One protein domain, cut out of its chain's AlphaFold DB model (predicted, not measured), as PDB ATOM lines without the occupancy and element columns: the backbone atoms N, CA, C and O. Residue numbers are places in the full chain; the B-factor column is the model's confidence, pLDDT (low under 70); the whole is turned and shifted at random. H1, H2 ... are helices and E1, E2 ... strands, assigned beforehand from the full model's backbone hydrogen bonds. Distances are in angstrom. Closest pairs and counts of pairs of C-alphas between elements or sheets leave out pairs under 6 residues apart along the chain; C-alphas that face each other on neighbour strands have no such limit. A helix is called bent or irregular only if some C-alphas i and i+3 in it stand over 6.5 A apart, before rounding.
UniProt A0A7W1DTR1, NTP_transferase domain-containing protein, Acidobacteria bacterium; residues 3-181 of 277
ATOM      1  N   ALA A   3     382.716 489.234 397.941       92.12
ATOM      2  CA  ALA A   3     382.139 490.464 398.499       92.12
ATOM      3  C   ALA A   3     381.960 490.403 400.030       92.12
ATOM      4  O   ALA A   3     382.227 491.371 400.734       92.12
ATOM      5  N   GLY A   4     381.577 489.235 400.560       90.50
ATOM      6  CA  GLY A   4     381.432 489.010 402.002       90.50
ATOM      7  C   GLY A   4     382.760 488.992 402.763       90.50
ATOM      8  O   GLY A   4     382.747 489.101 403.983       90.50
ATOM      9  N   LEU A   5     383.889 488.885 402.055       91.19
ATOM     10  CA  LEU A   5     385.244 489.018 402.599       91.19
ATOM     11  C   LEU A   5     385.783 490.457 402.483       91.19
ATOM     12  O   LEU A   5     386.952 490.699 402.754       91.19
ATOM     13  N   GLY A   6     384.965 491.416 402.033       92.00
ATOM     14  CA  GLY A   6     385.389 492.805 401.834       92.00
ATOM     15  C   GLY A   6     386.162 493.060 400.535       92.00
ATOM     16  O   GLY A   6     386.611 494.181 400.303       92.00
ATOM     17  N   ILE A   7     386.288 492.063 399.653       92.50
ATOM     18  CA  ILE A   7     386.850 492.254 398.311       92.50
ATOM     19  C   ILE A   7     385.741 492.819 397.424       92.50
ATOM     20  O   ILE A   7     384.863 492.079 396.976       92.50
ATOM     21  N   VAL A   8     385.769 494.135 397.206       94.31
ATOM     22  CA  VAL A   8     384.680 494.881 396.547       94.31
ATOM     23  C   VAL A   8     385.027 495.432 395.165       94.31
ATOM     24  O   VAL A   8     384.126 495.862 394.462       94.31
ATOM     25  N   GLU A   9     386.286 495.391 394.735       94.44
ATOM     26  CA  GLU A   9     386.713 495.804 393.387       94.44
ATOM     27  C   GLU A   9     386.926 494.562 392.515       94.44
ATOM     28  O   GLU A   9     387.829 493.767 392.770       94.44
ATOM     29  N   HIS A  10     386.054 494.343 391.529       95.75
ATOM     30  CA  HIS A  10     386.040 493.126 390.714       95.75
ATOM     31  C   HIS A  10     386.277 493.471 389.247       95.75
ATOM     32  O   HIS A  10     385.643 494.370 388.692       95.75
ATOM     33  N   VAL A  11     387.158 492.714 388.598       96.62
ATOM     34  CA  VAL A  11     387.341 492.760 387.146       96.62
ATOM     35  C   VAL A  11     386.916 491.417 386.573       96.62
ATOM     36  O   VAL A  11     387.511 490.388 386.885       96.62
ATOM     37  N   TYR A  12     385.888 491.429 385.731       97.19
ATOM     38  CA  TYR A  12     385.425 490.246 385.018       97.19
ATOM     39  C   TYR A  12     386.053 490.214 383.635       97.19
ATOM     40  O   TYR A  12     385.874 491.131 382.833       97.19
ATOM     41  N   ASN A  13     386.796 489.148 383.374       97.25
ATOM     42  CA  ASN A  13     387.449 488.911 382.103       97.25
ATOM     43  C   ASN A  13     386.549 488.050 381.208       97.25
ATOM     44  O   ASN A  13     386.221 486.921 381.575       97.25
ATOM     45  N   LEU A  14     386.089 488.601 380.083       96.62
ATOM     46  CA  LEU A  14     384.965 488.055 379.321       96.62
ATOM     47  C   LEU A  14     385.304 487.866 377.841       96.62
ATOM     48  O   LEU A  14     385.705 488.817 377.177       96.62
ATOM     49  N   HIS A  15     385.027 486.669 377.313       94.62
ATOM     50  CA  HIS A  15     385.165 486.348 375.887       94.62
ATOM     51  C   HIS A  15     383.836 485.898 375.257       94.62
ATOM     52  O   HIS A  15     383.240 486.617 374.460       94.62
ATOM     53  N   HIS A  16     383.353 484.703 375.614       92.56
ATOM     54  CA  HIS A  16     382.164 484.093 375.011       92.56
ATOM     55  C   HIS A  16     380.872 484.600 375.669       92.56
ATOM     56  O   HIS A  16     380.751 484.583 376.891       92.56
ATOM     57  N   HIS A  17     379.902 485.039 374.856       91.06
ATOM     58  CA  HIS A  17     378.658 485.692 375.303       91.06
ATOM     59  C   HIS A  17     378.857 486.742 376.413       91.06
ATOM     60  O   HIS A  17     378.149 486.738 377.417       91.06
ATOM     61  N   PRO A  18     379.771 487.705 376.246       94.06
ATOM     62  CA  PRO A  18     380.181 488.563 377.350       94.06
ATOM     63  C   PRO A  18     379.045 489.521 377.770       94.06
ATOM     64  O   PRO A  18     378.924 489.897 378.934       94.06
ATOM     65  N   ALA A  19     378.127 489.824 376.845       93.44
ATOM     66  CA  ALA A  19     376.922 490.601 377.110       93.44
ATOM     67  C   ALA A  19     375.955 489.934 378.107       93.44
ATOM     68  O   ALA A  19     375.248 490.655 378.805       93.44
ATOM     69  N   SER A  20     375.901 488.596 378.205       90.50
ATOM     70  CA  SER A  20     375.005 487.936 379.170       90.50
ATOM     71  C   SER A  20     375.496 488.133 380.603       90.50
ATOM     72  O   SER A  20     374.709 488.487 381.480       90.50
ATOM     73  N   ILE A  21     376.805 487.989 380.820       93.75
ATOM     74  CA  ILE A  21     377.447 488.232 382.114       93.75
ATOM     75  C   ILE A  21     377.364 489.713 382.483       93.75
ATOM     76  O   ILE A  21     376.989 490.046 383.606       93.75
ATOM     77  N   ALA A  22     377.632 490.609 381.529       95.19
ATOM     78  CA  ALA A  22     377.535 492.045 381.762       95.19
ATOM     79  C   ALA A  22     376.102 492.494 382.101       95.19
ATOM     80  O   ALA A  22     375.907 493.286 383.018       95.19
ATOM     81  N   ALA A  23     375.089 491.948 381.420       92.62
ATOM     82  CA  ALA A  23     373.688 492.244 381.719       92.62
ATOM     83  C   ALA A  23     373.248 491.729 383.100       92.62
ATOM     84  O   ALA A  23     372.387 492.342 383.726       92.62
ATOM     85  N   CYS A  24     373.823 490.617 383.565       90.75
ATOM     86  CA  CYS A  24     373.537 490.049 384.882       90.75
ATOM     87  C   CYS A  24     374.177 490.868 386.016       90.75
ATOM     88  O   CYS A  24     373.525 491.167 387.013       90.75
ATOM     89  N   LEU A  25     375.449 491.247 385.860       94.25
ATOM     90  CA  LEU A  25     376.228 491.885 386.926       94.25
ATOM     91  C   LEU A  25     376.107 493.417 386.949       94.25
ATOM     92  O   LEU A  25     376.212 494.016 388.020       94.25
ATOM     93  N   GLY A  26     375.885 494.056 385.797       96.31
ATOM     94  CA  GLY A  26     375.835 495.514 385.681       96.31
ATOM     95  C   GLY A  26     377.104 496.194 386.207       96.31
ATOM     96  O   GLY A  26     378.220 495.756 385.966       96.31
ATOM     97  N   ASP A  27     376.955 497.277 386.961       96.50
ATOM     98  CA  ASP A  27     378.090 497.924 387.635       96.50
ATOM     99  C   ASP A  27     378.448 497.281 388.991       96.50
ATOM    100  O   ASP A  27     379.391 497.721 389.652       96.50
ATOM    101  N   GLY A  28     377.730 496.226 389.397       96.50
ATOM    102  CA  GLY A  28     377.912 495.534 390.671       96.50
ATOM    103  C   GLY A  28     377.180 496.150 391.865       96.50
ATOM    104  O   GLY A  28     377.185 495.546 392.939       96.50
ATOM    105  N   THR A  29     376.508 497.299 391.708       96.12
ATOM    106  CA  THR A  29     375.897 498.035 392.832       96.12
ATOM    107  C   THR A  29     374.875 497.191 393.597       96.12
ATOM    108  O   THR A  29     374.828 497.237 394.825       96.12
ATOM    109  N   SER A  30     374.093 496.360 392.898       92.62
ATOM    110  CA  SER A  30     373.118 495.441 393.511       92.62
ATOM    111  C   SER A  30     373.758 494.353 394.382       92.62
ATOM    112  O   SER A  30     373.090 493.775 395.236       92.62
ATOM    113  N   LEU A  31     375.048 494.087 394.177       92.19
ATOM    114  CA  LEU A  31     375.845 493.088 394.884       92.19
ATOM    115  C   LEU A  31     376.779 493.717 395.934       92.19
ATOM    116  O   LEU A  31     377.529 492.993 396.587       92.19
ATOM    117  N   GLY A  32     376.749 495.047 396.100       94.81
ATOM    118  CA  GLY A  32     377.630 495.769 397.022       94.81
ATOM    119  C   GLY A  32     379.103 495.772 396.600       94.81
ATOM    120  O   GLY A  32     379.981 495.904 397.450       94.81
ATOM    121  N   ILE A  33     379.378 495.601 395.306       95.94
ATOM    122  CA  ILE A  33     380.724 495.612 394.720       95.94
ATOM    123  C   ILE A  33     380.778 496.601 393.553       95.94
ATOM    124  O   ILE A  33     379.751 497.027 393.035       95.94
ATOM    125  N   ARG A  34     381.983 496.940 393.107       95.44
ATOM    126  CA  ARG A  34     382.236 497.651 391.860       95.44
ATOM    127  C   ARG A  34     382.749 496.669 390.823       95.44
ATOM    128  O   ARG A  34     383.786 496.034 391.017       95.44
ATOM    129  N   VAL A  35     382.034 496.570 389.711       96.88
ATOM    130  CA  VAL A  35     382.380 495.688 388.598       96.88
ATOM    131  C   VAL A  35     382.971 496.494 387.449       96.88
ATOM    132  O   VAL A  35     382.426 497.509 387.016       96.88
ATOM    133  N   ARG A  36     384.102 496.016 386.932       96.38
ATOM    134  CA  ARG A  36     384.701 496.444 385.665       96.38
ATOM    135  C   ARG A  36     384.887 495.233 384.760       96.38
ATOM    136  O   ARG A  36     384.969 494.099 385.227       96.38
ATOM    137  N   TYR A  37     384.967 495.481 383.459       97.50
ATOM    138  CA  TYR A  37     385.022 494.428 382.451       97.50
ATOM    139  C   TYR A  37     386.296 494.539 381.620       97.50
ATOM    140  O   TYR A  37     386.569 495.590 381.041       97.50
ATOM    141  N   SER A  38     387.045 493.441 381.558       97.06
ATOM    142  CA  SER A  38     388.113 493.211 380.587       97.06
ATOM    143  C   SER A  38     387.522 492.387 379.447       97.06
ATOM    144  O   SER A  38     387.040 491.277 379.675       97.06
ATOM    145  N   TRP A  39     387.486 492.948 378.240       96.19
ATOM    146  CA  TRP A  39     386.859 492.305 377.087       96.19
ATOM    147  C   TRP A  39     387.924 491.633 376.235       96.19
ATOM    148  O   TRP A  39     388.799 492.299 375.697       96.19
ATOM    149  N   GLU A  40     387.808 490.324 376.066       94.31
ATOM    150  CA  GLU A  40     388.683 489.525 375.222       94.31
ATOM    151  C   GLU A  40     388.018 489.301 373.855       94.31
ATOM    152  O   GLU A  40     387.159 488.426 373.727       94.31
ATOM    153  N   PRO A  41     388.366 490.062 372.799       88.12
ATOM    154  CA  PRO A  41     387.804 489.836 371.462       88.12
ATOM    155  C   PRO A  41     388.268 488.501 370.857       88.12
ATOM    156  O   PRO A  41     387.556 487.887 370.065       88.12
ATOM    157  N   ILE A  42     389.450 488.042 371.263       92.88
ATOM    158  CA  ILE A  42     390.004 486.711 371.017       92.88
ATOM    159  C   ILE A  42     390.358 486.100 372.371       92.88
ATOM    160  O   ILE A  42     390.669 486.848 373.291       92.88
ATOM    161  N   VAL A  43     390.340 484.772 372.494       95.50
ATOM    162  CA  VAL A  43     390.793 484.109 373.727       95.50
ATOM    163  C   VAL A  43     392.289 484.371 373.912       95.50
ATOM    164  O   VAL A  43     393.092 483.917 373.098       95.50
ATOM    165  N   LEU A  44     392.660 485.083 374.978       96.81
ATOM    166  CA  LEU A  44     394.045 485.426 375.325       96.81
ATOM    167  C   LEU A  44     394.686 484.410 376.279       96.81
ATOM    168  O   LEU A  44     395.889 484.447 376.522       96.81
ATOM    169  N   GLY A  45     393.908 483.460 376.792       95.69
ATOM    170  CA  GLY A  45     394.405 482.399 377.661       95.69
ATOM    171  C   GLY A  45     394.611 482.843 379.111       95.69
ATOM    172  O   GLY A  45     394.390 483.991 379.495       95.69
ATOM    173  N   SER A  46     395.024 481.890 379.950       96.00
ATOM    174  CA  SER A  46     395.050 482.048 381.412       96.00
ATOM    175  C   SER A  46     396.115 483.015 381.941       96.00
ATOM    176  O   SER A  46     396.070 483.359 383.121       96.00
ATOM    177  N   ALA A  47     397.070 483.446 381.115       97.56
ATOM    178  CA  ALA A  47     398.018 484.513 381.442       97.56
ATOM    179  C   ALA A  47     397.788 485.784 380.608       97.56
ATOM    180  O   ALA A  47     398.001 486.887 381.118       97.56
ATOM    181  N   GLY A  48     397.314 485.649 379.364       97.50
ATOM    182  CA  GLY A  48     397.011 486.794 378.503       97.50
ATOM    183  C   GLY A  48     395.820 487.622 378.997       97.50
ATOM    184  O   GLY A  48     395.873 488.848 378.939       97.50
ATOM    185  N   GLY A  49     394.795 486.996 379.585       96.81
ATOM    186  CA  GLY A  49     393.659 487.712 380.184       96.81
ATOM    187  C   GLY A  49     394.068 488.657 381.322       96.81
ATOM    188  O   GLY A  49     393.845 489.867 381.224       96.81
ATOM    189  N   PRO A  50     394.746 488.169 382.384       96.50
ATOM    190  CA  PRO A  50     395.303 489.037 383.421       96.50
ATOM    191  C   PRO A  50     396.250 490.110 382.872       96.50
ATOM    192  O   PRO A  50     396.214 491.244 383.349       96.50
ATOM    193  N   ARG A  51     397.059 489.789 381.848       97.00
ATOM    194  CA  ARG A  51     397.922 490.767 381.170       97.00
ATOM    195  C   ARG A  51     397.122 491.911 380.543       97.00
ATOM    196  O   ARG A  51     397.511 493.074 380.710       97.00
ATOM    197  N   HIS A  52     396.048 491.586 379.836       97.25
ATOM    198  CA  HIS A  52     395.168 492.553 379.188       97.25
ATOM    199  C   HIS A  52     394.438 493.427 380.212       97.25
ATOM    200  O   HIS A  52     394.353 494.647 380.083       97.25
ATOM    201  N   ALA A  53     394.008 492.811 381.312       96.25
ATOM    202  CA  ALA A  53     393.294 493.477 382.390       96.25
ATOM    203  C   ALA A  53     394.178 494.356 383.298       96.25
ATOM    204  O   ALA A  53     393.631 495.057 384.150       96.25
ATOM    205  N   LEU A  54     395.514 494.354 383.157       95.31
ATOM    206  CA  LEU A  54     396.430 495.009 384.107       95.31
ATOM    207  C   LEU A  54     396.080 496.472 384.396       95.31
ATOM    208  O   LEU A  54     396.079 496.871 385.555       95.31
ATOM    209  N   ALA A  55     395.745 497.258 383.367       93.06
ATOM    210  CA  ALA A  55     395.392 498.667 383.542       93.06
ATOM    211  C   ALA A  55     394.160 498.859 384.444       93.06
ATOM    212  O   ALA A  55     394.093 499.824 385.198       93.06
ATOM    213  N   LEU A  56     393.206 497.923 384.403       94.44
ATOM    214  CA  LEU A  56     392.050 497.917 385.297       94.44
ATOM    215  C   LEU A  56     392.464 497.443 386.695       94.44
ATOM    216  O   LEU A  56     392.120 498.073 387.695       94.44
ATOM    217  N   LEU A  57     393.226 496.353 386.772       92.62
ATOM    218  CA  LEU A  57     393.633 495.725 388.031       92.62
ATOM    219  C   LEU A  57     394.509 496.634 388.907       92.62
ATOM    220  O   LEU A  57     394.420 496.546 390.126       92.62
ATOM    221  N   THR A  58     395.320 497.515 388.310       90.19
ATOM    222  CA  THR A  58     396.261 498.383 389.044       90.19
ATOM    223  C   THR A  58     395.815 499.840 389.180       90.19
ATOM    224  O   THR A  58     396.623 500.694 389.529       90.19
ATOM    225  N   ASP A  59     394.550 500.139 388.881       82.69
ATOM    226  CA  ASP A  59     393.977 501.495 388.960       82.69
ATOM    227  C   ASP A  59     393.872 502.018 390.408       82.69
ATOM    228  O   ASP A  59     393.900 503.216 390.657       82.69
ATOM    229  N   SER A  60     393.786 501.122 391.395       73.56
ATOM    230  CA  SER A  60     393.561 501.462 392.807       73.56
ATOM    231  C   SER A  60     394.842 501.479 393.656       73.56
ATOM    232  O   SER A  60     394.802 501.064 394.813       73.56
ATOM    233  N   ASP A  61     395.989 501.848 393.075       76.88
ATOM    234  CA  ASP A  61     397.350 501.785 393.658       76.88
ATOM    235  C   ASP A  61     397.828 500.388 394.123       76.88
ATOM    236  O   ASP A  61     399.012 500.189 394.407       76.88
ATOM    237  N   SER A  62     396.950 499.382 394.144       82.88
ATOM    238  CA  SER A  62     397.313 497.993 394.417       82.88
ATOM    239  C   SER A  62     398.020 497.379 393.213       82.88
ATOM    240  O   SER A  62     397.530 497.413 392.086       82.88
ATOM    241  N   ARG A  63     399.174 496.758 393.459       91.50
ATOM    242  CA  ARG A  63     399.874 495.912 392.480       91.50
ATOM    243  C   ARG A  63     399.534 494.433 392.646       91.50
ATOM    244  O   ARG A  63     399.940 493.642 391.808       91.50
ATOM    245  N   ARG A  64     398.769 494.074 393.672       94.62
ATOM    246  CA  ARG A  64     398.390 492.701 393.999       94.62
ATOM    247  C   ARG A  64     396.912 492.483 393.742       94.62
ATOM    248  O   ARG A  64     396.091 493.343 394.066       94.62
ATOM    249  N   PHE A  65     396.565 491.311 393.227       96.25
ATOM    250  CA  PHE A  65     395.177 490.927 393.011       96.25
ATOM    251  C   PHE A  65     394.951 489.429 393.210       96.25
ATOM    252  O   PHE A  65     395.864 488.605 393.114       96.25
ATOM    253  N   LEU A  66     393.697 489.093 393.505       97.00
ATOM    254  CA  LEU A  66     393.204 487.725 393.536       97.00
ATOM    255  C   LEU A  66     392.687 487.359 392.139       97.00
ATOM    256  O   LEU A  66     391.901 488.102 391.555       97.00
ATOM    257  N   ILE A  67     393.103 486.207 391.625       97.31
ATOM    258  CA  ILE A  67     392.587 485.616 390.391       97.31
ATOM    259  C   ILE A  67     391.770 484.389 390.781       97.31
ATOM    260  O   ILE A  67     392.263 483.513 391.497       97.31
ATOM    261  N   VAL A  68     390.525 484.342 390.309       96.56
ATOM    262  CA  VAL A  68     389.579 483.255 390.565       96.56
ATOM    263  C   VAL A  68     388.980 482.802 389.240       96.56
ATOM    264  O   VAL A  68     388.487 483.629 388.473       96.56
ATOM    265  N   ASN A  69     389.005 481.499 388.977       95.00
ATOM    266  CA  ASN A  69     388.328 480.913 387.826       95.00
ATOM    267  C   ASN A  69     386.804 481.093 387.941       95.00
ATOM    268  O   ASN A  69     386.218 480.854 388.996       95.00
ATOM    269  N   GLY A  70     386.153 481.493 386.845       91.69
ATOM    270  CA  GLY A  70     384.712 481.781 386.829       91.69
ATOM    271  C   GLY A  70     383.799 480.548 386.825       91.69
ATOM    272  O   GLY A  70     382.605 480.678 387.074       91.69
ATOM    273  N   ASP A  71     384.349 479.366 386.553       89.94
ATOM    274  CA  ASP A  71     383.663 478.067 386.473       89.94
ATOM    275  C   ASP A  71     383.882 477.190 387.716       89.94
ATOM    276  O   ASP A  71     383.405 476.058 387.787       89.94
ATOM    277  N   THR A  72     384.588 477.710 388.720       88.50
ATOM    278  CA  THR A  72     384.929 476.969 389.931       88.50
ATOM    279  C   THR A  72     384.102 477.446 391.117       88.50
ATOM    280  O   THR A  72     384.162 478.611 391.517       88.50
ATOM    281  N   LEU A  73     383.392 476.518 391.763       88.38
ATOM    282  CA  LEU A  73     382.756 476.770 393.052       88.38
ATOM    283  C   LEU A  73     383.633 476.242 394.191       88.38
ATOM    284  O   LEU A  73     383.809 475.034 394.367       88.38
ATOM    285  N   THR A  74     384.143 477.167 395.002       89.12
ATOM    286  CA  THR A  74     385.012 476.863 396.139       89.12
ATOM    287  C   THR A  74     384.806 477.843 397.299       89.12
ATOM    288  O   THR A  74     384.171 478.889 397.155       89.12
ATOM    289  N   LYS A  75     385.331 477.478 398.471       87.12
ATOM    290  CA  LYS A  75     385.369 478.288 399.697       87.12
ATOM    291  C   LYS A  75     386.787 478.291 400.268       87.12
ATOM    292  O   LYS A  75     387.013 477.844 401.389       87.12
ATOM    293  N   VAL A  76     387.751 478.722 399.457       94.56
ATOM    294  CA  VAL A  76     389.144 478.891 399.899       94.56
ATOM    295  C   VAL A  76     389.196 479.876 401.064       94.56
ATOM    296  O   VAL A  76     388.459 480.851 401.089       94.56
ATOM    297  N   ASP A  77     390.069 479.649 402.036       95.25
ATOM    298  CA  ASP A  77     390.373 480.672 403.032       95.25
ATOM    299  C   ASP A  77     391.307 481.714 402.397       95.25
ATOM    300  O   ASP A  77     392.513 481.496 402.261       95.25
ATOM    301  N   VAL A  78     390.725 482.815 401.914       95.88
ATOM    302  CA  VAL A  78     391.471 483.876 401.218       95.88
ATOM    303  C   VAL A  78     392.395 484.626 402.174       95.88
ATOM    304  O   VAL A  78     393.487 485.010 401.761       95.88
ATOM    305  N   ASP A  79     392.024 484.770 403.446       95.75
ATOM    306  CA  ASP A  79     392.881 485.419 404.440       95.75
ATOM    307  C   ASP A  79     394.126 484.569 404.707       95.75
ATOM    308  O   ASP A  79     395.245 485.085 404.729       95.75
ATOM    309  N   ALA A  80     393.966 483.252 404.848       97.38
ATOM    310  CA  ALA A  80     395.091 482.331 404.987       97.38
ATOM    311  C   ALA A  80     395.961 482.277 403.717       97.38
ATOM    312  O   ALA A  80     397.193 482.238 403.817       97.38
ATOM    313  N   LEU A  81     395.346 482.332 402.531       98.19
ATOM    314  CA  LEU A  81     396.054 482.413 401.252       98.19
ATOM    315  C   LEU A  81     396.909 483.688 401.162       98.19
ATOM    316  O   LEU A  81     398.088 483.610 400.812       98.19
ATOM    317  N   LEU A  82     396.349 484.845 401.528       97.00
ATOM    318  CA  LEU A  82     397.059 486.127 401.572       97.00
ATOM    319  C   LEU A  82     398.196 486.105 402.597       97.00
ATOM    320  O   LEU A  82     399.318 486.483 402.276       97.00
ATOM    321  N   GLN A  83     397.963 485.566 403.796       97.81
ATOM    322  CA  GLN A  83     399.018 485.414 404.800       97.81
ATOM    323  C   GLN A  83     400.161 484.516 404.314       97.81
ATOM    324  O   GLN A  83     401.328 484.793 404.600       97.81
ATOM    325  N   ARG A  84     399.862 483.430 403.586       98.25
ATOM    326  CA  ARG A  84     400.897 482.584 402.972       98.25
ATOM    327  C   ARG A  84     401.679 483.356 401.914       98.25
ATOM    328  O   ARG A  84     402.905 483.231 401.874       98.25
ATOM    329  N   HIS A  85     400.992 484.152 401.103       98.44
ATOM    330  CA  HIS A  85     401.610 484.997 400.092       98.44
ATOM    331  C   HIS A  85     402.577 486.004 400.735       98.44
ATOM    332  O   HIS A  85     403.769 485.984 400.430       98.44
ATOM    333  N   ASP A  86     402.121 486.750 401.744       97.75
ATOM    334  CA  ASP A  86     402.934 487.741 402.461       97.75
ATOM    335  C   ASP A  86     404.164 487.133 403.140       97.75
ATOM    336  O   ASP A  86     405.266 487.667 403.037       97.75
ATOM    337  N   ARG A  87     404.006 485.987 403.816       98.00
ATOM    338  CA  ARG A  87     405.122 485.322 404.512       98.00
ATOM    339  C   ARG A  87     406.149 484.722 403.560       98.00
ATOM    340  O   ARG A  87     407.298 484.559 403.953       98.00
ATOM    341  N   SER A  88     405.727 484.312 402.367       97.88
ATOM    342  CA  SER A  88     406.622 483.676 401.396       97.88
ATOM    343  C   SER A  88     407.417 484.686 400.575       97.88
ATOM    344  O   SER A  88     408.492 484.342 400.095       97.88
ATOM    345  N   GLY A  89     406.891 485.903 400.392       97.00
ATOM    346  CA  GLY A  89     407.458 486.875 399.454       97.00
ATOM    347  C   GLY A  89     407.381 486.421 397.992       97.00
ATOM    348  O   GLY A  89     408.062 486.987 397.138       97.00
ATOM    349  N   ALA A  90     406.589 485.383 397.702       98.25
ATOM    350  CA  ALA A  90     406.418 484.857 396.359       98.25
ATOM    351  C   ALA A  90     405.655 485.850 395.476       98.25
ATOM    352  O   ALA A  90     404.815 486.611 395.947       98.25
ATOM    353  N   ARG A  91     405.891 485.790 394.165       98.25
ATOM    354  CA  ARG A  91     405.186 486.624 393.177       98.25
ATOM    355  C   ARG A  91     403.796 486.077 392.852       98.25
ATOM    356  O   ARG A  91     402.905 486.819 392.448       98.25
ATOM    357  N   VAL A  92     403.607 484.772 393.044       98.69
ATOM    358  CA  VAL A  92     402.319 484.078 392.940       98.69
ATOM    359  C   VAL A  92     402.150 483.164 394.150       98.69
ATOM    360  O   VAL A  92     403.104 482.561 394.640       98.69
ATOM    361  N   THR A  93     400.929 483.020 394.652       98.88
ATOM    362  CA  THR A  93     400.585 481.972 395.617       98.88
ATOM    363  C   THR A  93     399.331 481.250 395.165       98.88
ATOM    364  O   THR A  93     398.275 481.863 395.019       98.88
ATOM    365  N   MET A  94     399.462 479.945 394.926       98.44
ATOM    366  CA  MET A  94     398.408 479.100 394.369       98.44
ATOM    367  C   MET A  94     397.702 478.330 395.483       98.44
ATOM    368  O   MET A  94     398.360 477.678 396.295       98.44
ATOM    369  N   SER A  95     396.370 478.362 395.496       98.31
ATOM    370  CA  SER A  95     395.575 477.476 396.341       98.31
ATOM    371  C   SER A  95     395.498 476.094 395.702       98.31
ATOM    372  O   SER A  95     395.056 475.951 394.559       98.31
ATOM    373  N   LEU A  96     395.929 475.077 396.440       97.81
ATOM    374  CA  LEU A  96     396.046 473.700 395.977       97.81
ATOM    375  C   LEU A  96     395.295 472.749 396.913       97.81
ATOM    376  O   LEU A  96     395.247 472.985 398.116       97.81
ATOM    377  N   ILE A  97     394.773 471.646 396.387       95.88
ATOM    378  CA  ILE A  97     394.243 470.521 397.182       95.88
ATOM    379  C   ILE A  97     395.012 469.240 396.838       95.88
ATOM    380  O   ILE A  97     395.606 469.182 395.758       95.88
ATOM    381  N   PRO A  98     395.019 468.193 397.685       94.69
ATOM    382  CA  PRO A  98     395.497 466.877 397.262       94.69
ATOM    383  C   PRO A  98     394.803 466.461 395.963       94.69
ATOM    384  O   PRO A  98     393.584 466.608 395.856       94.69
ATOM    385  N   ASN A  99     395.558 466.004 394.959       91.94
ATOM    386  CA  ASN A  99     394.985 465.746 393.640       91.94
ATOM    387  C   ASN A  99     393.911 464.640 393.725       91.94
ATOM    388  O   ASN A  99     394.253 463.494 394.023       91.94
ATOM    389  N   PRO A 100     392.623 464.953 393.471       88.31
ATOM    390  CA  PRO A 100     391.532 464.011 393.715       88.31
ATOM    391  C   PRO A 100     391.441 462.918 392.644       88.31
ATOM    392  O   PRO A 100     390.825 461.881 392.879       88.31
ATOM    393  N   ALA A 101     392.029 463.144 391.466       88.50
ATOM    394  CA  ALA A 101     392.065 462.175 390.377       88.50
ATOM    395  C   ALA A 101     393.342 462.365 389.533       88.50
ATOM    396  O   ALA A 101     393.267 462.906 388.425       88.50
ATOM    397  N   PRO A 102     394.512 461.905 390.026       89.19
ATOM    398  CA  PRO A 102     395.798 462.086 389.349       89.19
ATOM    399  C   PRO A 102     395.860 461.488 387.944       89.19
ATOM    400  O   PRO A 102     396.618 461.969 387.109       89.19
ATOM    401  N   ASP A 103     395.041 460.478 387.651       88.81
ATOM    402  CA  ASP A 103     394.960 459.855 386.323       88.81
ATOM    403  C   ASP A 103     394.140 460.674 385.315       88.81
ATOM    404  O   ASP A 103     394.251 460.459 384.109       88.81
ATOM    405  N   LYS A 104     393.327 461.625 385.793       84.94
ATOM    406  CA  LYS A 104     392.476 462.495 384.963       84.94
ATOM    407  C   LYS A 104     393.039 463.909 384.847       84.94
ATOM    408  O   LYS A 104     392.951 464.514 383.779       84.94
ATOM    409  N   TYR A 105     393.597 464.441 385.930       85.44
ATOM    410  CA  TYR A 105     394.044 465.825 386.015       85.44
ATOM    411  C   TYR A 105     395.561 465.927 386.118       85.44
ATOM    412  O   TYR A 105     396.203 465.157 386.831       85.44
ATOM    413  N   GLY A 106     396.121 466.933 385.442       90.75
ATOM    414  CA  GLY A 106     397.494 467.359 385.689       90.75
ATOM    415  C   GLY A 106     397.699 467.785 387.145       90.75
ATOM    416  O   GLY A 106     396.749 468.147 387.845       90.75
ATOM    417  N   GLY A 107     398.947 467.711 387.593       95.44
ATOM    418  CA  GLY A 107     399.334 467.964 388.971       95.44
ATOM    419  C   GLY A 107     400.289 469.144 389.119       95.44
ATOM    420  O   GLY A 107     400.926 469.589 388.169       95.44
ATOM    421  N   VAL A 108     400.405 469.626 390.348       98.00
ATOM    422  CA  VAL A 108     401.384 470.609 390.807       98.00
ATOM    423  C   VAL A 108     402.302 469.904 391.797       98.00
ATOM    424  O   VAL A 108     401.821 469.310 392.764       98.00
ATOM    425  N   THR A 109     403.610 469.946 391.566       97.56
ATOM    426  CA  THR A 109     404.598 469.416 392.513       97.56
ATOM    427  C   THR A 109     405.078 470.532 393.429       97.56
ATOM    428  O   THR A 109     405.269 471.668 392.991       97.56
ATOM    429  N   VAL A 110     405.257 470.216 394.710       98.19
ATOM    430  CA  VAL A 110     405.581 471.187 395.761       98.19
ATOM    431  C   VAL A 110     406.774 470.668 396.562       98.19
ATOM    432  O   VAL A 110     406.847 469.478 396.859       98.19
ATOM    433  N   SER A 111     407.730 471.541 396.865       97.25
ATOM    434  CA  SER A 111     408.884 471.242 397.716       97.25
ATOM    435  C   SER A 111     408.520 471.234 399.203       97.25
ATOM    436  O   SER A 111     407.483 471.754 399.611       97.25
ATOM    437  N   GLU A 112     409.407 470.697 400.042       95.75
ATOM    438  CA  GLU A 112     409.222 470.669 401.503       95.75
ATOM    439  C   GLU A 112     409.107 472.074 402.130       95.75
ATOM    440  O   GLU A 112     408.400 472.246 403.120       95.75
ATOM    441  N   ASP A 113     409.736 473.098 401.537       96.00
ATOM    442  CA  ASP A 113     409.613 474.510 401.945       96.00
ATOM    443  C   ASP A 113     408.334 475.198 401.409       96.00
ATOM    444  O   ASP A 113     408.095 476.388 401.645       96.00
ATOM    445  N   GLY A 114     407.456 474.441 400.742       97.94
ATOM    446  CA  GLY A 114     406.118 474.872 400.350       97.94
ATOM    447  C   GLY A 114     406.083 475.750 399.100       97.94
ATOM    448  O   GLY A 114     405.202 476.610 398.992       97.94
ATOM    449  N   PHE A 115     407.028 475.575 398.178       98.69
ATOM    450  CA  PHE A 115     407.066 476.270 396.891       98.69
ATOM    451  C   PHE A 115     406.788 475.309 395.737       98.69
ATOM    452  O   PHE A 115     407.074 474.116 395.809       98.69
ATOM    453  N   VAL A 116     406.185 475.817 394.667       98.56
ATOM    454  CA  VAL A 116     405.881 475.016 393.480       98.56
ATOM    455  C   VAL A 116     407.173 474.734 392.719       98.56
ATOM    456  O   VAL A 116     407.906 475.648 392.351       98.56
ATOM    457  N   THR A 117     407.428 473.457 392.446       97.94
ATOM    458  CA  THR A 117     408.616 472.997 391.714       97.94
ATOM    459  C   THR A 117     408.327 472.665 390.255       97.94
ATOM    460  O   THR A 117     409.253 472.586 389.451       97.94
ATOM    461  N   GLY A 118     407.055 472.496 389.888       97.12
ATOM    462  CA  GLY A 118     406.661 472.211 388.517       97.12
ATOM    463  C   GLY A 118     405.215 471.756 388.374       97.12
ATOM    464  O   GLY A 118     404.438 471.727 389.331       97.12
ATOM    465  N   PHE A 119     404.879 471.389 387.139       96.88
ATOM    466  CA  PHE A 119     403.562 470.912 386.737       96.88
ATOM    467  C   PHE A 119     403.702 469.585 385.997       96.88
ATOM    468  O   PHE A 119     404.615 469.404 385.188       96.88
ATOM    469  N   THR A 120     402.800 468.651 386.269       94.62
ATOM    470  CA  THR A 120     402.801 467.308 385.692       94.62
ATOM    471  C   THR A 120     401.545 467.078 384.865       94.62
ATOM    472  O   THR A 120     400.486 467.651 385.119       94.62
ATOM    473  N   ARG A 121     401.649 466.215 383.852       92.44
ATOM    474  CA  ARG A 121     400.469 465.705 383.143       92.44
ATOM    475  C   ARG A 121     399.726 464.697 384.022       92.44
ATOM    476  O   ARG A 121     400.285 464.173 384.984       92.44
ATOM    477  N   ALA A 122     398.482 464.412 383.654       90.44
ATOM    478  CA  ALA A 122     397.732 463.318 384.254       90.44
ATOM    479  C   ALA A 122     398.493 461.983 384.115       90.44
ATOM    480  O   ALA A 122     399.254 461.791 383.162       90.44
ATOM    481  N   ALA A 123     398.290 461.081 385.072       88.69
ATOM    482  CA  ALA A 123     398.918 459.762 385.167       88.69
ATOM    483  C   ALA A 123     400.463 459.788 385.217       88.69
ATOM    484  O   ALA A 123     401.123 458.833 384.812       88.69
ATOM    485  N   ALA A 124     401.069 460.864 385.735       86.94
ATOM    486  CA  ALA A 124     402.527 460.974 385.853       86.94
ATOM    487  C   ALA A 124     403.155 460.044 386.914       86.94
ATOM    488  O   ALA A 124     404.376 459.927 386.961       86.94
ATOM    489  N   GLY A 125     402.351 459.406 387.774       86.19
ATOM    490  CA  GLY A 125     402.839 458.492 388.817       86.19
ATOM    491  C   GLY A 125     403.611 459.173 389.955       86.19
ATOM    492  O   GLY A 125     404.334 458.502 390.686       86.19
ATOM    493  N   VAL A 126     403.474 460.493 390.097       88.25
ATOM    494  CA  VAL A 126     404.126 461.304 391.134       88.25
ATOM    495  C   VAL A 126     403.058 461.908 392.040       88.25
ATOM    496  O   VAL A 126     402.005 462.341 391.561       88.25
ATOM    497  N   GLU A 127     403.334 461.951 393.345       90.56
ATOM    498  CA  GLU A 127     402.495 462.677 394.297       90.56
ATOM    499  C   GLU A 127     402.386 464.144 393.876       90.56
ATOM    500  O   GLU A 127     403.377 464.817 393.583       90.56
ATOM    501  N   SER A 128     401.155 464.631 393.777       95.56
ATOM    502  CA  SER A 128     400.887 465.962 393.261       95.56
ATOM    503  C   SER A 128     399.629 466.548 393.871       95.56
ATOM    504  O   SER A 128     398.766 465.849 394.409       95.56
ATOM    505  N   PHE A 129     399.523 467.859 393.739       97.12
ATOM    506  CA  PHE A 129     398.362 468.626 394.138       97.12
ATOM    507  C   PHE A 129     397.587 469.097 392.911       97.12
ATOM    508  O   PHE A 129     398.128 469.177 391.812       97.12
ATOM    509  N   HIS A 130     396.315 469.422 393.086       95.38
ATOM    510  CA  HIS A 130     395.478 470.002 392.049       95.38
ATOM    511  C   HIS A 130     395.298 471.498 392.297       95.38
ATOM    512  O   HIS A 130     394.965 471.913 393.410       95.38
ATOM    513  N   PHE A 131     395.526 472.306 391.261       95.94
ATOM    514  CA  PHE A 131     395.270 473.740 391.312       95.94
ATOM    515  C   PHE A 131     393.781 474.013 391.132       95.94
ATOM    516  O   PHE A 131     393.223 473.723 390.081       95.94
ATOM    517  N   ILE A 132     393.156 474.617 392.142       94.50
ATOM    518  CA  ILE A 132     391.700 474.828 392.179       94.50
ATOM    519  C   ILE A 132     391.270 476.194 391.632       94.50
ATOM    520  O   ILE A 132     390.227 476.712 392.011       94.50
ATOM    521  N   GLY A 133     392.097 476.826 390.795       94.50
ATOM    522  CA  GLY A 133     391.722 478.067 390.114       94.50
ATOM    523  C   GLY A 133     391.646 479.310 391.005       94.50
ATOM    524  O   GLY A 133     391.052 480.298 390.590       94.50
ATOM    525  N   VAL A 134     392.226 479.291 392.213       97.56
ATOM    526  CA  VAL A 134     392.301 480.456 393.115       97.56
ATOM    527  C   VAL A 134     393.755 480.762 393.442       97.56
ATOM    528  O   VAL A 134     394.474 479.904 393.958       97.56
ATOM    529  N   GLN A 135     394.194 481.985 393.167       98.25
ATOM    530  CA  GLN A 135     395.570 482.408 393.416       98.25
ATOM    531  C   GLN A 135     395.672 483.903 393.703       98.25
ATOM    532  O   GLN A 135     394.879 484.699 393.204       98.25
ATOM    533  N   VAL A 136     396.691 484.281 394.466       98.38
ATOM    534  CA  VAL A 136     397.125 485.672 394.626       98.38
ATOM    535  C   VAL A 136     398.322 485.895 393.715       98.38
ATOM    536  O   VAL A 136     399.206 485.037 393.653       98.38
ATOM    537  N   ALA A 137     398.355 487.018 393.007       98.06
ATOM    538  CA  ALA A 137     399.453 487.354 392.117       98.06
ATOM    539  C   ALA A 137     399.815 488.840 392.184       98.06
ATOM    540  O   ALA A 137     398.957 489.707 392.370       98.06
ATOM    541  N   GLU A 138     401.101 489.107 391.987       97.62
ATOM    542  CA  GLU A 138     401.649 490.444 391.797       97.62
ATOM    543  C   GLU A 138     401.586 490.842 390.310       97.62
ATOM    544  O   GLU A 138     401.805 490.034 389.407       97.62
ATOM    545  N   ALA A 139     401.297 492.110 390.025       96.38
ATOM    546  CA  ALA A 139     401.106 492.630 388.669       96.38
ATOM    547  C   ALA A 139     402.357 492.494 387.796       96.38
ATOM    548  O   ALA A 139     402.264 492.368 386.571       96.38
ATOM    549  N   ASP A 140     403.536 492.509 388.416       95.12
ATOM    550  CA  ASP A 140     404.810 492.395 387.721       95.12
ATOM    551  C   ASP A 140     404.971 491.029 387.024       95.12
ATOM    552  O   ASP A 140     405.659 490.949 386.003       95.12
ATOM    553  N   VAL A 141     404.297 489.982 387.524       97.00
ATOM    554  CA  VAL A 141     404.224 488.638 386.927       97.00
ATOM    555  C   VAL A 141     403.729 488.711 385.493       97.00
ATOM    556  O   VAL A 141     404.357 488.155 384.594       97.00
ATOM    557  N   PHE A 142     402.640 489.444 385.274       97.31
ATOM    558  CA  PHE A 142     402.017 489.547 383.962       97.31
ATOM    559  C   PHE A 142     402.611 490.685 383.141       97.31
ATOM    560  O   PHE A 142     402.673 490.561 381.931       97.31
ATOM    561  N   SER A 143     403.120 491.757 383.760       93.94
ATOM    562  CA  SER A 143     403.619 492.958 383.058       93.94
ATOM    563  C   SER A 143     404.668 492.706 381.962       93.94
ATOM    564  O   SER A 143     404.810 493.524 381.055       93.94
ATOM    565  N   ARG A 144     405.391 491.581 382.042       89.94
ATOM    566  CA  ARG A 144     406.420 491.170 381.075       89.94
ATOM    567  C   ARG A 144     405.851 490.542 379.803       89.94
ATOM    568  O   ARG A 144     406.581 490.426 378.823       89.94
ATOM    569  N   LEU A 145     404.596 490.102 379.832       96.44
ATOM    570  CA  LEU A 145     403.923 489.551 378.664       96.44
ATOM    571  C   LEU A 145     403.573 490.664 377.674       96.44
ATOM    572  O   LEU A 145     403.381 491.825 378.046       96.44
ATOM    573  N   GLU A 146     403.461 490.300 376.406       95.81
ATOM    574  CA  GLU A 146     402.907 491.184 375.388       95.81
ATOM    575  C   GLU A 146     401.378 491.225 375.525       95.81
ATOM    576  O   GLU A 146     400.739 490.208 375.793       95.81
ATOM    577  N   ASP A 147     400.787 492.416 375.412       95.81
ATOM    578  CA  ASP A 147     399.331 492.559 375.457       95.81
ATOM    579  C   ASP A 147     398.695 492.049 374.152       95.81
ATOM    580  O   ASP A 147     399.282 492.182 373.081       95.81
ATOM    581  N   ASN A 148     397.477 491.510 374.232       94.50
ATOM    582  CA  ASN A 148     396.734 490.909 373.113       94.50
ATOM    583  C   ASN A 148     397.403 489.679 372.466       94.50
ATOM    584  O   ASN A 148     397.118 489.351 371.312       94.50
ATOM    585  N   VAL A 149     398.257 488.970 373.208       95.56
ATOM    586  CA  VAL A 149     398.867 487.704 372.786       95.56
ATOM    587  C   VAL A 149     398.313 486.554 373.629       95.56
ATOM    588  O   VAL A 149     398.175 486.678 374.846       95.56
ATOM    589  N   LEU A 150     397.989 485.430 372.976       97.06
ATOM    590  CA  LEU A 150     397.617 484.189 373.660       97.06
ATOM    591  C   LEU A 150     398.783 483.749 374.554       97.06
ATOM    592  O   LEU A 150     399.896 483.552 374.069       97.06
ATOM    593  N   SER A 151     398.533 483.584 375.848       96.94
ATOM    594  CA  SER A 151     399.531 483.087 376.792       96.94
ATOM    595  C   SER A 151     398.884 482.285 377.917       96.94
ATOM    596  O   SER A 151     397.826 482.652 378.443       96.94
ATOM    597  N   GLU A 152     399.546 481.208 378.332       97.00
ATOM    598  CA  GLU A 152     399.074 480.306 379.383       97.00
ATOM    599  C   GLU A 152     399.893 480.423 380.675       97.00
ATOM    600  O   GLU A 152     401.123 480.410 380.680       97.00
ATOM    601  N   SER A 153     399.205 480.464 381.817       97.06
ATOM    602  CA  SER A 153     399.859 480.571 383.125       97.06
ATOM    603  C   SER A 153     400.658 479.307 383.461       97.06
ATOM    604  O   SER A 153     401.871 479.361 383.636       97.06
ATOM    605  N   VAL A 154     399.993 478.151 383.510       95.62
ATOM    606  CA  VAL A 154     400.577 476.885 383.996       95.62
ATOM    607  C   VAL A 154     401.581 476.270 383.016       95.62
ATOM    608  O   VAL A 154     402.587 475.708 383.443       95.62
ATOM    609  N   ASN A 155     401.331 476.388 381.711       93.88
ATOM    610  CA  ASN A 155     402.152 475.729 380.693       93.88
ATOM    611  C   ASN A 155     403.323 476.591 380.199       93.88
ATOM    612  O   ASN A 155     404.299 476.036 379.696       93.88
ATOM    613  N   GLU A 156     403.259 477.920 380.353       96.25
ATOM    614  CA  GLU A 156     404.249 478.838 379.772       96.25
ATOM    615  C   GLU A 156     404.851 479.779 380.823       96.25
ATOM    616  O   GLU A 156     406.046 479.686 381.119       96.25
ATOM    617  N   LEU A 157     404.042 480.655 381.431       97.69
ATOM    618  CA  LEU A 157     404.539 481.718 382.312       97.69
ATOM    619  C   LEU A 157     405.156 481.174 383.610       97.69
ATOM    620  O   LEU A 157     406.278 481.524 383.972       97.69
ATOM    621  N   TYR A 158     404.446 480.308 384.325       98.00
ATOM    622  CA  TYR A 158     404.870 479.809 385.635       98.00
ATOM    623  C   TYR A 158     406.130 478.931 385.569       98.00
ATOM    624  O   TYR A 158     407.021 479.135 386.397       98.00
ATOM    625  N   PRO A 159     406.310 478.044 384.568       97.62
ATOM    626  CA  PRO A 159     407.588 477.366 384.345       97.62
ATOM    627  C   PRO A 159     408.777 478.309 384.108       97.62
ATOM    628  O   PRO A 159     409.916 477.961 384.426       97.62
ATOM    629  N   VAL A 160     408.563 479.503 383.539       97.50
ATOM    630  CA  VAL A 160     409.616 480.529 383.435       97.50
ATOM    631  C   VAL A 160     409.933 481.104 384.818       97.50
ATOM    632  O   VAL A 160     411.098 481.106 385.203       97.50
ATOM    633  N   LEU A 161     408.920 481.494 385.598       97.75
ATOM    634  CA  LEU A 161     409.104 482.049 386.948       97.75
ATOM    635  C   LEU A 161     409.861 481.103 387.889       97.75
ATOM    636  O   LEU A 161     410.775 481.528 388.592       97.75
ATOM    637  N   ILE A 162     409.505 479.815 387.882       98.12
ATOM    638  CA  ILE A 162     410.156 478.791 388.714       98.12
ATOM    639  C   ILE A 162     411.645 478.662 388.352       98.12
ATOM    640  O   ILE A 162     412.485 478.505 389.237       98.12
ATOM    641  N   ARG A 163     411.992 478.768 387.059       97.62
ATOM    642  CA  ARG A 163     413.390 478.747 386.594       97.62
ATOM    643  C   ARG A 163     414.161 480.010 386.971       97.62
ATOM    644  O   ARG A 163     415.354 479.913 387.235       97.62
ATOM    645  N   GLU A 164     413.507 481.170 386.975       96.88
ATOM    646  CA  GLU A 164     414.121 482.436 387.397       96.88
ATOM    647  C   GLU A 164     414.435 482.438 388.898       96.88
ATOM    648  O   GLU A 164     415.524 482.843 389.302       96.88
ATOM    649  N   ALA A 165     413.495 481.971 389.725       97.31
ATOM    650  CA  ALA A 165     413.695 481.809 391.158       97.31
ATOM    651  C   ALA A 165     412.777 480.722 391.725       97.31
ATOM    652  O   ALA A 165     411.560 480.757 391.528       97.31
ATOM    653  N   ARG A 166     413.356 479.806 392.516       96.38
ATOM    654  CA  ARG A 166     412.624 478.682 393.130       96.38
ATOM    655  C   ARG A 166     411.468 479.136 394.033       96.38
ATOM    656  O   ARG A 166     410.489 478.420 394.183       96.38
ATOM    657  N   GLU A 167     411.588 480.326 394.620       97.69
ATOM    658  CA  GLU A 167     410.622 480.899 395.569       97.69
ATOM    659  C   GLU A 167     409.547 481.764 394.874       97.69
ATOM    660  O   GLU A 167     408.718 482.381 395.538       97.69
ATOM    661  N   SER A 168     409.519 481.812 393.534       98.19
ATOM    662  CA  SER A 168     408.587 482.670 392.782       98.19
ATOM    663  C   SER A 168     407.115 482.320 392.985       98.19
ATOM    664  O   SER A 168     406.263 483.202 392.863       98.19
ATOM    665  N   ILE A 169     406.809 481.047 393.252       98.75
ATOM    666  CA  ILE A 169     405.439 480.548 393.370       98.75
ATOM    667  C   ILE A 169     405.310 479.737 394.656       98.75
ATOM    668  O   ILE A 169     405.845 478.634 394.762       98.75
ATOM    669  N   ALA A 170     404.580 480.264 395.632       98.81
ATOM    670  CA  ALA A 170     404.273 479.545 396.859       98.81
ATOM    671  C   ALA A 170     403.020 478.674 396.697       98.81
ATOM    672  O   ALA A 170     402.049 479.050 396.038       98.81
ATOM    673  N   ALA A 171     403.026 477.518 397.351       98.62
ATOM    674  CA  ALA A 171     401.850 476.682 397.512       98.62
ATOM    675  C   ALA A 171     401.106 477.052 398.802       98.62
ATOM    676  O   ALA A 171     401.714 477.245 399.863       98.62
ATOM    677  N   PHE A 172     399.781 477.110 398.711       98.56
ATOM    678  CA  PHE A 172     398.868 477.113 399.844       98.56
ATOM    679  C   PHE A 172     398.013 475.847 399.775       98.56
ATOM    680  O   PHE A 172     397.133 475.735 398.924       98.56
ATOM    681  N   ILE A 173     398.298 474.874 400.645       97.69
ATOM    682  CA  ILE A 173     397.545 473.616 400.684       97.69
ATOM    683  C   ILE A 173     396.249 473.848 401.461       97.69
ATOM    684  O   ILE A 173     396.261 474.063 402.672       97.69
ATOM    685  N   SER A 174     395.137 473.838 400.739       94.44
ATOM    686  CA  SER A 174     393.796 474.109 401.233       94.44
ATOM    687  C   SER A 174     393.031 472.814 401.508       94.44
ATOM    688  O   SER A 174     393.215 471.802 400.835       94.44
ATOM    689  N   SER A 175     392.113 472.868 402.472       90.94
ATOM    690  CA  SER A 175     391.077 471.852 402.695       90.94
ATOM    691  C   SER A 175     389.714 472.277 402.131       90.94
ATOM    692  O   SER A 175     388.683 471.736 402.532       90.94
ATOM    693  N   ALA A 176     389.683 473.301 401.272       88.19
ATOM    694  CA  ALA A 176     388.452 473.812 400.690       88.19
ATOM    695  C   ALA A 176     387.782 472.774 399.785       88.19
ATOM    696  O   ALA A 176     388.443 471.991 399.099       88.19
ATOM    697  N   SER A 177     386.452 472.814 399.739       85.50
ATOM    698  CA  SER A 177     385.714 472.095 398.708       85.50
ATOM    699  C   SER A 177     386.011 472.692 397.332       85.50
ATOM    700  O   SER A 177     386.223 473.899 397.186       85.50
ATOM    701  N   PHE A 178     386.010 471.833 396.319       87.19
ATOM    702  CA  PHE A 178     386.252 472.201 394.933       87.19
ATOM    703  C   PHE A 178     385.228 471.499 394.050       87.19
ATOM    704  O   PHE A 178     385.099 470.277 394.102       87.19
ATOM    705  N   ASN A 179     384.498 472.284 393.263       85.62
ATOM    706  CA  ASN A 179     383.615 471.784 392.220       85.62
ATOM    707  C   ASN A 179     383.937 472.531 390.928       85.62
ATOM    708  O   ASN A 179     383.744 473.746 390.854       85.62
ATOM    709  N   ASP A 180     384.426 471.786 389.947       85.75
ATOM    710  CA  ASP A 180     384.636 472.236 388.574       85.75
ATOM    711  C   ASP A 180     383.320 472.081 387.800       85.75
ATOM    712  O   ASP A 180     382.820 470.963 387.638       85.75
ATOM    713  N   ILE A 181     382.714 473.194 387.383       87.56
ATOM    714  CA  ILE A 181     381.408 473.201 386.715       87.56
ATOM    715  C   ILE A 181     381.623 473.282 385.201       87.56
ATOM    716  O   ILE A 181     381.369 474.302 384.562       87.56
TER     717      ILE A 181
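What this domain is: This is residues 3 to 181 of the 277 residues of the protein "NTP_transferase domain-containing protein" of Acidobacteria bacterium (UniProt A0A7W1DTR1). A strongly twisted sheet of four strands, E3, E8, E5 and E9, forms the core, with H3 packed over one face, while H2, H4 and H5 form a loose helix group apart from H3. At one end of the longest axis the parallel pair E1 and E2 stands between H1 and H2; at the other end sits the hairpin of E6 and E7, with H5 packed on E7. The printed part has 179 residues, with five named helices and ten named strands in the order E1 H1 E2 H2 E3 E4 H3 E5 E6 E7 E8 H4 H5 E9 E10. The core sheet runs E3, E8, E5, E9 and is mixed; the class is mixed, helices and strands. The whole is compact, with a radius of gyration of the C-alphas of 16.2 A, and spans 45 by 33 by 31 A.

Where its parts are: Start with the longest strand, E8, residues 129 to 138: from C-alpha 129 at (398.362, 468.626, 394.138) it runs 22.2 A, bending by 79 degrees at residue 132. Beside it look for E3, residues 64 to 68, 13.4 A, and E5, residues 92 to 98, 19.0 A; then find E9, residues 169 to 173, 12.8 A. H3, residues 78 to 88, is 15.2 A long. H2, residues 45 to 57, 16.9 A, is irregular: C-alphas 52 and 55 are 7.5 A apart. H5, residues 153 to 164, 15.0 A, is only just irregular, with C-alphas 155 and 158 7.0 A apart. H4 is residues 139 to 143. Go back to C-alpha 9 at (386.713, 495.804, 393.387), where E1, residues 9 to 14, begins its 16.2 A; H1, residues 18 to 25, and E2, residues 34 to 39, 16.4 A, follow. The hairpin is E6, residues 107 to 110, and E7, residues 116 to 120. E4 is residues 72 to 74, and E10, residues 178 to 180, ends at C-alpha 180 at (384.636, 472.236, 388.574).

How they stand to each other: In the core sheet, E3 and E8 are antiparallel, with N 67 and O 135 2.8 A apart, within hydrogen-bond range. E8 and E5 are antiparallel too, with N 93 and O 136 at 2.8 A. E5 and E9 are parallel, with N 96 and O 172 at 2.8 A. H3 is on this sheet at a height of 8.0 A; it runs across the strands, only just, at 61 degrees to E5 on the local plane, and its closest C-alphas to E5 are those of His 85 and Thr 93, 5.5 A. H2, H4 and H5 only graze the sheet. H2 touches H4, closest at the C-alphas of Arg 51 and Phe 142, 5.1 A. With residues 45 to 47 alone, H2 touches H5, about perpendicular at 77 degrees, closest at the C-alphas of Ala 47 and Ser 153, 4.7 A. E1, H1 and E2 make a strand-helix-strand unit, two parallel neighbour strands with a helix between, and its crossover is right-handed; N 10 and O 34 are 2.9 A apart. The closest C-alphas of E2 and H2 are those of Ser 38 and Ala 53, 5.5 A. In the antiparallel hairpin, N 120 and O 107 are 2.8 A apart; the closest C-alphas of E7 and H5 are those of Gly 118 and Pro 159, 6.7 A. E4 and E10 are antiparallel, with N 73 and O 179 at 2.9 A. Every O i to N i+4 pair is within hydrogen-bond range in H1, H3 and H4, but 6 of 9 in H2 and 6 of 8 in H5.

The domain as a whole: Look for the two farthest C-alphas at Thr 29 and Gly 125, 48.0 A apart. The printed part has no cut, and no link is long. Mean pLDDT of the printed part is 94.4, and no printed residue is under 70.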